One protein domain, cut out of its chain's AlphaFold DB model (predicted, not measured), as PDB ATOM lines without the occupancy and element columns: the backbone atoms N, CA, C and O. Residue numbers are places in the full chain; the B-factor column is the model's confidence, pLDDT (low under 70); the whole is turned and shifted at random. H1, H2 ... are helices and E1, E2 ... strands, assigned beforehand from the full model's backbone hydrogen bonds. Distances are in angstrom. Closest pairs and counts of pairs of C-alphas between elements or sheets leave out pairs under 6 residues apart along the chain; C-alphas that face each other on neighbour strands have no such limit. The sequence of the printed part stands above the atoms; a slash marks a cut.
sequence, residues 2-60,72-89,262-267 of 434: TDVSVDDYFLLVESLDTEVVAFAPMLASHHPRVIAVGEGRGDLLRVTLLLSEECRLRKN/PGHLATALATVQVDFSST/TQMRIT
ATOM      1  N   THR A   2      88.417  56.420   5.672       59.88
ATOM      2  CA  THR A   2      87.244  55.645   5.244       59.88
ATOM      3  C   THR A   2      87.724  54.303   4.724       59.88
ATOM      4  O   THR A   2      88.615  54.288   3.872       59.88
ATOM      5  N   ASP A   3      87.148  53.211   5.215       76.00
ATOM      6  CA  ASP A   3      87.397  51.894   4.639       76.00
ATOM      7  C   ASP A   3      86.882  51.867   3.192       76.00
ATOM      8  O   ASP A   3      85.837  52.441   2.877       76.00
ATOM      9  N   VAL A   4      87.658  51.250   2.304       79.31
ATOM     10  CA  VAL A   4      87.347  51.105   0.874       79.31
ATOM     11  C   VAL A   4      86.878  49.670   0.659       79.31
ATOM     12  O   VAL A   4      87.536  48.746   1.145       79.31
ATOM     13  N   SER A   5      85.757  49.464  -0.042       83.25
ATOM     14  CA  SER A   5      85.246  48.108  -0.275       83.25
ATOM     15  C   SER A   5      86.201  47.316  -1.164       83.25
ATOM     16  O   SER A   5      86.857  47.878  -2.040       83.25
ATOM     17  N   VAL A   6      86.248  45.995  -0.982       78.69
ATOM     18  CA  VAL A   6      87.043  45.092  -1.833       78.69
ATOM     19  C   VAL A   6      86.561  45.129  -3.292       78.69
ATOM     20  O   VAL A   6      87.351  44.888  -4.196       78.69
ATOM     21  N   ASP A   7      85.303  45.513  -3.529       83.06
ATOM     22  CA  ASP A   7      84.719  45.668  -4.869       83.06
ATOM     23  C   ASP A   7      85.075  47.011  -5.553       83.06
ATOM     24  O   ASP A   7      84.957  47.145  -6.773       83.06
ATOM     25  N   ASP A   8      85.536  48.018  -4.794       84.88
ATOM     26  CA  ASP A   8      85.854  49.362  -5.314       84.88
ATOM     27  C   ASP A   8      87.223  49.422  -6.022       84.88
ATOM     28  O   ASP A   8      87.523  50.372  -6.762       84.88
ATOM     29  N   TYR A   9      88.063  48.406  -5.822       86.50
ATOM     30  CA  TYR A   9      89.394  48.295  -6.408       86.50
ATOM     31  C   TYR A   9      89.669  46.885  -6.934       86.50
ATOM     32  O   TYR A   9      88.960  45.929  -6.649       86.50
ATOM     33  N   PHE A  10      90.728  46.749  -7.724       86.44
ATOM     34  CA  PHE A  10      91.203  45.461  -8.211       86.44
ATOM     35  C   PHE A  10      92.725  45.390  -8.061       86.44
ATOM     36  O   PHE A  10      93.430  46.334  -8.418       86.44
ATOM     37  N   LEU A  11      93.249  44.283  -7.537       87.62
ATOM     38  CA  LEU A  11      94.691  44.054  -7.417       87.62
ATOM     39  C   LEU A  11      95.154  43.104  -8.518       87.62
ATOM     40  O   LEU A  11      94.872  41.909  -8.479       87.62
ATOM     41  N   LEU A  12      95.905  43.632  -9.484       88.69
ATOM     42  CA  LEU A  12      96.659  42.811 -10.427       88.69
ATOM     43  C   LEU A  12      98.022  42.501  -9.805       88.69
ATOM     44  O   LEU A  12      98.786  43.421  -9.519       88.69
ATOM     45  N   VAL A  13      98.331  41.223  -9.609       91.50
ATOM     46  CA  VAL A  13      99.645  40.776  -9.133       91.50
ATOM     47  C   VAL A  13     100.295  39.946 -10.231       91.50
ATOM     48  O   VAL A  13      99.690  39.011 -10.749       91.50
ATOM     49  N   GLU A  14     101.512  40.316 -10.600       93.00
ATOM     50  CA  GLU A  14     102.316  39.670 -11.637       93.00
ATOM     51  C   GLU A  14     103.617  39.163 -11.009       93.00
ATOM     52  O   GLU A  14     104.201  39.845 -10.164       93.00
ATOM     53  N   SER A  15     104.082  37.984 -11.422       95.25
ATOM     54  CA  SER A  15     105.421  37.513 -11.062       95.25
ATOM     55  C   SER A  15     106.435  38.083 -12.045       95.25
ATOM     56  O   SER A  15     106.158  38.180 -13.243       95.25
ATOM     57  N   LEU A  16     107.589  38.490 -11.525       95.62
ATOM     58  CA  LEU A  16     108.734  38.932 -12.319       95.62
ATOM     59  C   LEU A  16     109.700  37.780 -12.624       95.62
ATOM     60  O   LEU A  16     110.496  37.901 -13.551       95.62
ATOM     61  N   ASP A  17     109.594  36.671 -11.888       95.44
ATOM     62  CA  ASP A  17     110.367  35.448 -12.086       95.44
ATOM     63  C   ASP A  17     109.506  34.230 -11.705       95.44
ATOM     64  O   ASP A  17     109.262  33.957 -10.525       95.44
ATOM     65  N   THR A  18     109.005  33.518 -12.717       94.06
ATOM     66  CA  THR A  18     108.125  32.352 -12.541       94.06
ATOM     67  C   THR A  18     108.844  31.111 -12.036       94.06
ATOM     68  O   THR A  18     108.182  30.236 -11.474       94.06
ATOM     69  N   GLU A  19     110.167  31.043 -12.192       93.44
ATOM     70  CA  GLU A  19     110.970  29.921 -11.706       93.44
ATOM     71  C   GLU A  19     111.153  30.007 -10.188       93.44
ATOM     72  O   GLU A  19     111.276  28.982  -9.522       93.44
ATOM     73  N   VAL A  20     111.103  31.218  -9.620       92.81
ATOM     74  CA  VAL A  20     111.186  31.453  -8.170       92.81
ATOM     75  C   VAL A  20     109.795  31.565  -7.532       92.81
ATOM     76  O   VAL A  20     109.560  30.982  -6.470       92.81
ATOM     77  N   VAL A  21     108.853  32.285  -8.157       94.88
ATOM     78  CA  VAL A  21     107.534  32.605  -7.576       94.88
ATOM     79  C   VAL A  21     106.405  32.494  -8.609       94.88
ATOM     80  O   VAL A  21     106.427  33.152  -9.645       94.88
ATOM     81  N   ALA A  22     105.347  31.744  -8.287       92.94
ATOM     82  CA  ALA A  22     104.166  31.577  -9.141       92.94
ATOM     83  C   ALA A  22     102.846  31.816  -8.381       92.94
ATOM     84  O   ALA A  22     102.837  32.083  -7.178       92.94
ATOM     85  N   PHE A  23     101.710  31.713  -9.081       91.50
ATOM     86  CA  PHE A  23     100.374  31.847  -8.491       91.50
ATOM     87  C   PHE A  23      99.629  30.513  -8.467       91.50
ATOM     88  O   PHE A  23      99.569  29.803  -9.470       91.50
ATOM     89  N   ALA A  24      99.006  30.198  -7.333       86.50
ATOM     90  CA  ALA A  24      98.092  29.069  -7.221       86.50
ATOM     91  C   ALA A  24      96.682  29.439  -7.740       86.50
ATOM     92  O   ALA A  24      96.256  30.588  -7.587       86.50
ATOM     93  N   PRO A  25      95.916  28.479  -8.299       80.25
ATOM     94  CA  PRO A  25      94.564  28.724  -8.800       80.25
ATOM     95  C   PRO A  25      93.620  29.357  -7.765       80.25
ATOM     96  O   PRO A  25      93.477  28.867  -6.640       80.25
ATOM     97  N   MET A  26      92.909  30.412  -8.171       74.00
ATOM     98  CA  MET A  26      91.956  31.167  -7.342       74.00
ATOM     99  C   MET A  26      90.590  30.461  -7.231       74.00
ATOM    100  O   MET A  26      89.547  31.030  -7.528       74.00
ATOM    101  N   LEU A  27      90.592  29.191  -6.816       65.94
ATOM    102  CA  LEU A  27      89.400  28.327  -6.805       65.94
ATOM    103  C   LEU A  27      88.350  28.698  -5.737       65.94
ATOM    104  O   LEU A  27      87.207  28.267  -5.851       65.94
ATOM    105  N   ALA A  28      88.731  29.448  -4.696       62.94
ATOM    106  CA  ALA A  28      87.849  29.772  -3.565       62.94
ATOM    107  C   ALA A  28      88.131  31.130  -2.880       62.94
ATOM    108  O   ALA A  28      87.483  31.455  -1.888       62.94
ATOM    109  N   SER A  29      89.099  31.921  -3.358       67.75
ATOM    110  CA  SER A  29      89.493  33.192  -2.734       67.75
ATOM    111  C   SER A  29      89.666  34.300  -3.767       67.75
ATOM    112  O   SER A  29      90.400  34.129  -4.737       67.75
ATOM    113  N   HIS A  30      89.074  35.470  -3.507       70.62
ATOM    114  CA  HIS A  30      89.255  36.677  -4.328       70.62
ATOM    115  C   HIS A  30      90.666  37.286  -4.229       70.62
ATOM    116  O   HIS A  30      91.036  38.118  -5.050       70.62
ATOM    117  N   HIS A  31      91.471  36.853  -3.256       76.81
ATOM    118  CA  HIS A  31      92.865  37.265  -3.110       76.81
ATOM    119  C   HIS A  31      93.802  36.304  -3.866       76.81
ATOM    120  O   HIS A  31      93.625  35.083  -3.755       76.81
ATOM    121  N   PRO A  32      94.802  36.818  -4.612       81.25
ATOM    122  CA  PRO A  32      95.763  35.990  -5.330       81.25
ATOM    123  C   PRO A  32      96.669  35.243  -4.346       81.25
ATOM    124  O   PRO A  32      97.246  35.833  -3.432       81.25
ATOM    125  N   ARG A  33      96.804  33.928  -4.538       86.50
ATOM    126  CA  ARG A  33      97.666  33.072  -3.714       86.50
ATOM    127  C   ARG A  33      99.023  32.917  -4.385       86.50
ATOM    128  O   ARG A  33      99.101  32.371  -5.480       86.50
ATOM    129  N   VAL A  34     100.073  33.371  -3.713       90.62
ATOM    130  CA  VAL A  34     101.463  33.256  -4.168       90.62
ATOM    131  C   VAL A  34     102.076  31.959  -3.634       90.62
ATOM    132  O   VAL A  34     101.854  31.608  -2.475       90.62
ATOM    133  N   ILE A  35     102.841  31.258  -4.469       91.00
ATOM    134  CA  ILE A  35     103.600  30.052  -4.118       91.00
ATOM    135  C   ILE A  35     105.069  30.206  -4.513       91.00
ATOM    136  O   ILE A  35     105.393  30.841  -5.515       91.00
ATOM    137  N   ALA A  36     105.952  29.606  -3.721       92.50
ATOM    138  CA  ALA A  36     107.371  29.493  -4.027       92.50
ATOM    139  C   ALA A  36     107.621  28.260  -4.913       92.50
ATOM    140  O   ALA A  36     107.095  27.185  -4.622       92.50
ATOM    141  N   VAL A  37     108.410  28.424  -5.975       91.75
ATOM    142  CA  VAL A  37     108.735  27.379  -6.968       91.75
ATOM    143  C   VAL A  37     110.230  27.042  -6.950       91.75
ATOM    144  O   VAL A  37     110.593  25.869  -7.009       91.75
ATOM    145  N   GLY A  38     111.084  28.050  -6.769       88.69
ATOM    146  CA  GLY A  38     112.545  27.949  -6.787       88.69
ATOM    147  C   GLY A  38     113.182  28.859  -5.738       88.69
ATOM    148  O   GLY A  38     112.511  29.705  -5.151       88.69
ATOM    149  N   GLU A  39     114.477  28.686  -5.477       92.62
ATOM    150  CA  GLU A  39     115.227  29.574  -4.580       92.62
ATOM    151  C   GLU A  39     115.564  30.893  -5.282       92.62
ATOM    152  O   GLU A  39     115.938  30.906  -6.453       92.62
ATOM    153  N   GLY A  40     115.474  32.014  -4.568       90.81
ATOM    154  CA  GLY A  40     115.764  33.318  -5.157       90.81
ATOM    155  C   GLY A  40     115.463  34.491  -4.235       90.81
ATOM    156  O   GLY A  40     114.776  34.371  -3.218       90.81
ATOM    157  N   ARG A  41     116.004  35.661  -4.579       93.12
ATOM    158  CA  ARG A  41     115.833  36.891  -3.799       93.12
ATOM    159  C   ARG A  41     115.840  38.119  -4.695       93.12
ATOM    160  O   ARG A  41     116.741  38.282  -5.512       93.12
ATOM    161  N   GLY A  42     114.909  39.029  -4.443       93.38
ATOM    162  CA  GLY A  42     114.845  40.326  -5.105       93.38
ATOM    163  C   GLY A  42     113.412  40.822  -5.190       93.38
ATOM    164  O   GLY A  42     112.531  40.318  -4.494       93.38
ATOM    165  N   ASP A  43     113.177  41.790  -6.065       95.50
ATOM    166  CA  ASP A  43     111.830  42.221  -6.422       95.50
ATOM    167  C   ASP A  43     111.228  41.189  -7.381       95.50
ATOM    168  O   ASP A  43     111.468  41.226  -8.585       95.50
ATOM    169  N   LEU A  44     110.494  40.222  -6.824       95.06
ATOM    170  CA  LEU A  44     109.980  39.052  -7.554       95.06
ATOM    171  C   LEU A  44     108.484  39.166  -7.883       95.06
ATOM    172  O   LEU A  44     107.967  38.393  -8.684       95.06
ATOM    173  N   LEU A  45     107.785  40.144  -7.303       95.19
ATOM    174  CA  LEU A  45     106.371  40.414  -7.565       95.19
ATOM    175  C   LEU A  45     106.148  41.888  -7.901       95.19
ATOM    176  O   LEU A  45     106.691  42.779  -7.244       95.19
ATOM    177  N   ARG A  46     105.264  42.142  -8.868       94.44
ATOM    178  CA  ARG A  46     104.720  43.465  -9.187       94.44
ATOM    179  C   ARG A  46     103.237  43.497  -8.827       94.44
ATOM    180  O   ARG A  46     102.435  42.782  -9.419       94.44
ATOM    181  N   VAL A  47     102.870  44.347  -7.873       93.44
ATOM    182  CA  VAL A  47     101.485  44.573  -7.439       93.44
ATOM    183  C   VAL A  47     101.000  45.886  -8.039       93.44
ATOM    184  O   VAL A  47     101.588  46.936  -7.792       93.44
ATOM    185  N   THR A  48      99.918  45.852  -8.810       92.06
ATOM    186  CA  THR A  48      99.275  47.036  -9.388       92.06
ATOM    187  C   THR A  48      97.860  47.182  -8.845       92.06
ATOM    188  O   THR A  48      96.994  46.341  -9.089       92.06
ATOM    189  N   LEU A  49      97.623  48.289  -8.143       90.62
ATOM    190  CA  LEU A  49      96.300  48.730  -7.727       90.62
ATOM    191  C   LEU A  49      95.581  49.369  -8.917       90.62
ATOM    192  O   LEU A  49      96.060  50.340  -9.512       90.62
ATOM    193  N   LEU A  50      94.416  48.825  -9.242       89.06
ATOM    194  CA  LEU A  50      93.535  49.265 -10.312       89.06
ATOM    195  C   LEU A  50      92.205  49.754  -9.723       89.06
ATOM    196  O   LEU A  50      91.754  49.264  -8.690       89.06
ATOM    197  N   LEU A  51      91.555  50.695 -10.407       87.69
ATOM    198  CA  LEU A  51      90.136  51.003 -10.186       87.69
ATOM    199  C   LEU A  51      89.262  49.760 -10.438       87.69
ATOM    200  O   LEU A  51      89.633  48.914 -11.260       87.69
ATOM    201  N   SER A  52      88.080  49.702  -9.812       85.62
ATOM    202  CA  SER A  52      87.055  48.699 -10.134       85.62
ATOM    203  C   SER A  52      86.759  48.630 -11.638       85.62
ATOM    204  O   SER A  52      86.926  49.604 -12.389       85.62
ATOM    205  N   GLU A  53      86.313  47.462 -12.098       81.38
ATOM    206  CA  GLU A  53      86.055  47.216 -13.518       81.38
ATOM    207  C   GLU A  53      85.015  48.194 -14.090       81.38
ATOM    208  O   GLU A  53      85.221  48.760 -15.166       81.38
ATOM    209  N   GLU A  54      83.965  48.508 -13.324       79.88
ATOM    210  CA  GLU A  54      82.945  49.496 -13.692       79.88
ATOM    211  C   GLU A  54      83.540  50.890 -13.944       79.88
ATOM    212  O   GLU A  54      83.238  51.548 -14.949       79.88
ATOM    213  N   CYS A  55      84.426  51.344 -13.050       77.19
ATOM    214  CA  CYS A  55      85.113  52.625 -13.179       77.19
ATOM    215  C   CYS A  55      86.081  52.648 -14.368       77.19
ATOM    216  O   CYS A  55      86.252  53.700 -14.987       77.19
ATOM    217  N   ARG A  56      86.688  51.509 -14.723       76.69
ATOM    218  CA  ARG A  56      87.573  51.380 -15.894       76.69
ATOM    219  C   ARG A  56      86.781  51.397 -17.202       76.69
ATOM    220  O   ARG A  56      87.101  52.188 -18.090       76.69
ATOM    221  N   LEU A  57      85.708  50.612 -17.295       69.31
ATOM    222  CA  LEU A  57      84.847  50.518 -18.482       69.31
ATOM    223  C   LEU A  57      84.161  51.852 -18.821       69.31
ATOM    224  O   LEU A  57      84.073  52.225 -19.996       69.31
ATOM    225  N   ARG A  58      83.722  52.616 -17.809       65.69
ATOM    226  CA  ARG A  58      83.077  53.926 -18.022       65.69
ATOM    227  C   ARG A  58      84.045  55.069 -18.350       65.69
ATOM    228  O   ARG A  58      83.592  56.117 -18.806       65.69
ATOM    229  N   LYS A  59      85.364  54.887 -18.198       61.06
ATOM    230  CA  LYS A  59      86.374  55.936 -18.459       61.06
ATOM    231  C   LYS A  59      86.884  55.985 -19.909       61.06
ATOM    232  O   LYS A  59      87.888  56.629 -20.184       61.06
ATOM    233  N   ASN A  60      86.138  55.402 -20.851       55.12
ATOM    234  CA  ASN A  60      86.310  55.608 -22.299       55.12
ATOM    235  C   ASN A  60      85.871  57.014 -22.785       55.12
ATOM    236  O   ASN A  60      85.843  57.284 -23.984       55.12
ATOM    237  N   PRO A  72      94.713  53.823 -18.394       61.94
ATOM    238  CA  PRO A  72      93.453  54.194 -17.761       61.94
ATOM    239  C   PRO A  72      92.966  53.077 -16.829       61.94
ATOM    240  O   PRO A  72      92.535  52.010 -17.263       61.94
ATOM    241  N   GLY A  73      93.053  53.339 -15.525       75.06
ATOM    242  CA  GLY A  73      92.692  52.396 -14.470       75.06
ATOM    243  C   GLY A  73      93.790  52.156 -13.439       75.06
ATOM    244  O   GLY A  73      93.444  51.815 -12.316       75.06
ATOM    245  N   HIS A  74      95.068  52.357 -13.775       87.75
ATOM    246  CA  HIS A  74      96.188  52.157 -12.847       87.75
ATOM    247  C   HIS A  74      96.243  53.309 -11.833       87.75
ATOM    248  O   HIS A  74      96.358  54.470 -12.226       87.75
ATOM    249  N   LEU A  75      96.148  52.983 -10.543       86.75
ATOM    250  CA  LEU A  75      96.229  53.939  -9.433       86.75
ATOM    251  C   LEU A  75      97.637  53.986  -8.834       86.75
ATOM    252  O   LEU A  75      98.180  55.066  -8.621       86.75
ATOM    253  N   ALA A  76      98.230  52.818  -8.591       89.38
ATOM    254  CA  ALA A  76      99.586  52.672  -8.073       89.38
ATOM    255  C   ALA A  76     100.177  51.326  -8.510       89.38
ATOM    256  O   ALA A  76      99.445  50.354  -8.683       89.38
ATOM    257  N   THR A  77     101.501  51.255  -8.630       92.50
ATOM    258  CA  THR A  77     102.242  50.001  -8.812       92.50
ATOM    259  C   THR A  77     103.390  49.970  -7.812       92.50
ATOM    260  O   THR A  77     104.116  50.955  -7.682       92.50
ATOM    261  N   ALA A  78     103.552  48.848  -7.121       94.00
ATOM    262  CA  ALA A  78     104.636  48.577  -6.189       94.00
ATOM    263  C   ALA A  78     105.358  47.286  -6.592       94.00
ATOM    264  O   ALA A  78     104.744  46.353  -7.118       94.00
ATOM    265  N   LEU A  79     106.661  47.234  -6.331       94.44
ATOM    266  CA  LEU A  79     107.433  45.998  -6.359       94.44
ATOM    267  C   LEU A  79     107.531  45.455  -4.934       94.44
ATOM    268  O   LEU A  79     107.682  46.237  -3.995       94.44
ATOM    269  N   ALA A  80     107.419  44.140  -4.774       91.06
ATOM    270  CA  ALA A  80     107.585  43.487  -3.482       91.06
ATOM    271  C   ALA A  80     108.854  42.631  -3.477       91.06
ATOM    272  O   ALA A  80     108.999  41.694  -4.268       91.06
ATOM    273  N   THR A  81     109.755  42.954  -2.549       92.44
ATOM    274  CA  THR A  81     110.996  42.213  -2.337       92.44
ATOM    275  C   THR A  81     110.707  40.921  -1.572       92.44
ATOM    276  O   THR A  81     110.341  40.945  -0.394       92.44
ATOM    277  N   VAL A  82     110.894  39.783  -2.236       92.00
ATOM    278  CA  VAL A  82     110.670  38.436  -1.697       92.00
ATOM    279  C   VAL A  82     112.017  37.718  -1.565       92.00
ATOM    280  O   VAL A  82     112.941  37.938  -2.352       92.00
ATOM    281  N   GLN A  83     112.147  36.863  -0.549       91.06
ATOM    282  CA  GLN A  83     113.232  35.885  -0.455       91.06
ATOM    283  C   GLN A  83     112.658  34.488  -0.222       91.06
ATOM    284  O   GLN A  83     111.936  34.267   0.755       91.06
ATOM    285  N   VAL A  84     113.037  33.567  -1.109       91.94
ATOM    286  CA  VAL A  84     112.774  32.130  -1.037       91.94
ATOM    287  C   VAL A  84     114.104  31.404  -0.863       91.94
ATOM    288  O   VAL A  84     115.067  31.665  -1.582       91.94
ATOM    289  N   ASP A  85     114.145  30.505   0.111       89.31
ATOM    290  CA  ASP A  85     115.314  29.722   0.500       89.31
ATOM    291  C   ASP A  85     114.793  28.359   0.973       89.31
ATOM    292  O   ASP A  85     114.015  28.295   1.933       89.31
ATOM    293  N   PHE A  86     115.143  27.291   0.255       84.00
ATOM    294  CA  PHE A  86     114.757  25.914   0.572       84.00
ATOM    295  C   PHE A  86     115.904  25.146   1.239       84.00
ATOM    296  O   PHE A  86     115.744  23.965   1.577       84.00
ATOM    297  N   SER A  87     117.047  25.800   1.470       79.31
ATOM    298  CA  SER A  87     118.177  25.186   2.142       79.31
ATOM    299  C   SER A  87     117.774  24.808   3.571       79.31
ATOM    300  O   SER A  87     117.483  25.627   4.443       79.31
ATOM    301  N   SER A  88     117.708  23.498   3.810       61.12
ATOM    302  CA  SER A  88     117.372  22.924   5.114       61.12
ATOM    303  C   SER A  88     118.597  22.996   6.033       61.12
ATOM    304  O   SER A  88     119.165  21.974   6.409       61.12
ATOM    305  N   THR A  89     119.075  24.210   6.324       52.31
ATOM    306  CA  THR A  89     120.306  24.424   7.094       52.31
ATOM    307  C   THR A  89     120.055  24.312   8.590       52.31
ATOM    308  O   THR A  89     119.786  25.305   9.277       52.31
ATOM    309  N   THR A 262     111.079  45.608   5.643       48.81
ATOM    310  CA  THR A 262     110.004  45.352   4.654       48.81
ATOM    311  C   THR A 262     110.082  43.983   3.967       48.81
ATOM    312  O   THR A 262     109.345  43.725   3.016       48.81
ATOM    313  N   GLN A 263     110.977  43.091   4.402       48.59
ATOM    314  CA  GLN A 263     111.259  41.851   3.680       48.59
ATOM    315  C   GLN A 263     110.217  40.749   3.943       48.59
ATOM    316  O   GLN A 263     110.164  40.169   5.028       48.59
ATOM    317  N   MET A 264     109.457  40.372   2.909       52.94
ATOM    318  CA  MET A 264     108.616  39.173   2.945       52.94
ATOM    319  C   MET A 264     109.504  37.922   2.849       52.94
ATOM    320  O   MET A 264     110.091  37.639   1.800       52.94
ATOM    321  N   ARG A 265     109.602  37.162   3.945       56.69
ATOM    322  CA  ARG A 265     110.320  35.880   3.995       56.69
ATOM    323  C   ARG A 265     109.323  34.726   4.016       56.69
ATOM    324  O   ARG A 265     108.565  34.590   4.972       56.69
ATOM    325  N   ILE A 266     109.358  33.886   2.985       58.78
ATOM    326  CA  ILE A 266     108.565  32.655   2.919       58.78
ATOM    327  C   ILE A 266     109.488  31.501   3.317       58.78
ATOM    328  O   ILE A 266     110.523  31.290   2.690       58.78
ATOM    329  N   THR A 267     109.137  30.774   4.374       54.44
ATOM    330  CA  THR A 267     109.858  29.573   4.827       54.44
ATOM    331  C   THR A 267     108.924  28.376   4.805       54.44
ATOM    332  O   THR A 267     107.763  28.509   5.189       54.44
TER     333      THR A 267
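Overview. This is residues 2 to 60, 72 to 89 and 262 to 267 of the 434 residues of an uncharacterized protein of Lutzomyia longipalpis (UniProt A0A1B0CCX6). A long, strongly twisted sheet of E1, E4 and E5, with the short strand E6 at one edge, curls like part of a barrel, and the small hairpin of E2 and E3 is partly face to face with it as a loose sandwich. The short helix H1 lies near the end of the sheet where E1 begins and E4 ends. The printed part has 83 residues, with one named helix and six named strands in the order E1, E2, E3, E4, H1, E5, E6. The large sheet is mixed, in the order E1, E4, E5, E6, and the class is mostly strand. The whole is loose, with a radius of gyration of the C-alphas of 15.2 A, and spans 53 by 26 by 26 A, only just a rod.

Arrangement. In the large sheet, E4, residues 40 to 51, is the antiparallel neighbour of E1, residues 9 to 15, at 156 degrees between directions; N 12 and O 48 are 2.9 A apart, within hydrogen-bond range. On E4's other side is E5, residues 74 to 84, antiparallel at 158 degrees, with N 47 and O 78 at 2.8 A. E6, residues 264 to 266, is parallel to E5 at 46 degrees, with N 83 and O 264 at 3.2 A. E1 and E6 are the edge strands. E2, residues 21 to 24, and E3, residues 33 to 36, form an antiparallel hairpin at 139 degrees, with N 22 and O 35 at 2.9 A. The two sheets make a sandwich, two sheets face to face, the facing parts 9.5 A centre to centre and the strands at 39 degrees. The closest C-alphas of E1 and E2, those of Ser 15 and Ala 22, are 6.4 A apart. E1 and E3 are apart. H1, residues 53 to 57, is on the large sheet but only grazes it; every O i to N i+4 pair in H1 is within hydrogen-bond range.

Along the chain. E4 is the longest strand by residues and measures 31.5 A, from C-alpha 40 at (115.764, 33.318, -5.157) to C-alpha 51 at (90.136, 51.003, -10.186). E5 measures 28.6 A and E1 19.9 A, the latter beginning at C-alpha 9, (89.394, 48.295, -6.408). E6 ends at C-alpha 266, (108.565, 32.655, 2.919).

Size, cuts and confidence. The C-alphas of Asn 60 and Thr 89, the two farthest apart, are 54.7 A apart. Residues 61 to 71 are not printed, with 8.6 A between C-alphas 60 and 72, nor are residues 90 to 261, with 23.5 A between C-alphas 89 and 262. Of the links that are printed whole, none is long. The mean pLDDT of the printed part is 82.1; residues under 70 include 27 to 29, 57 to 60 and 262 to 267.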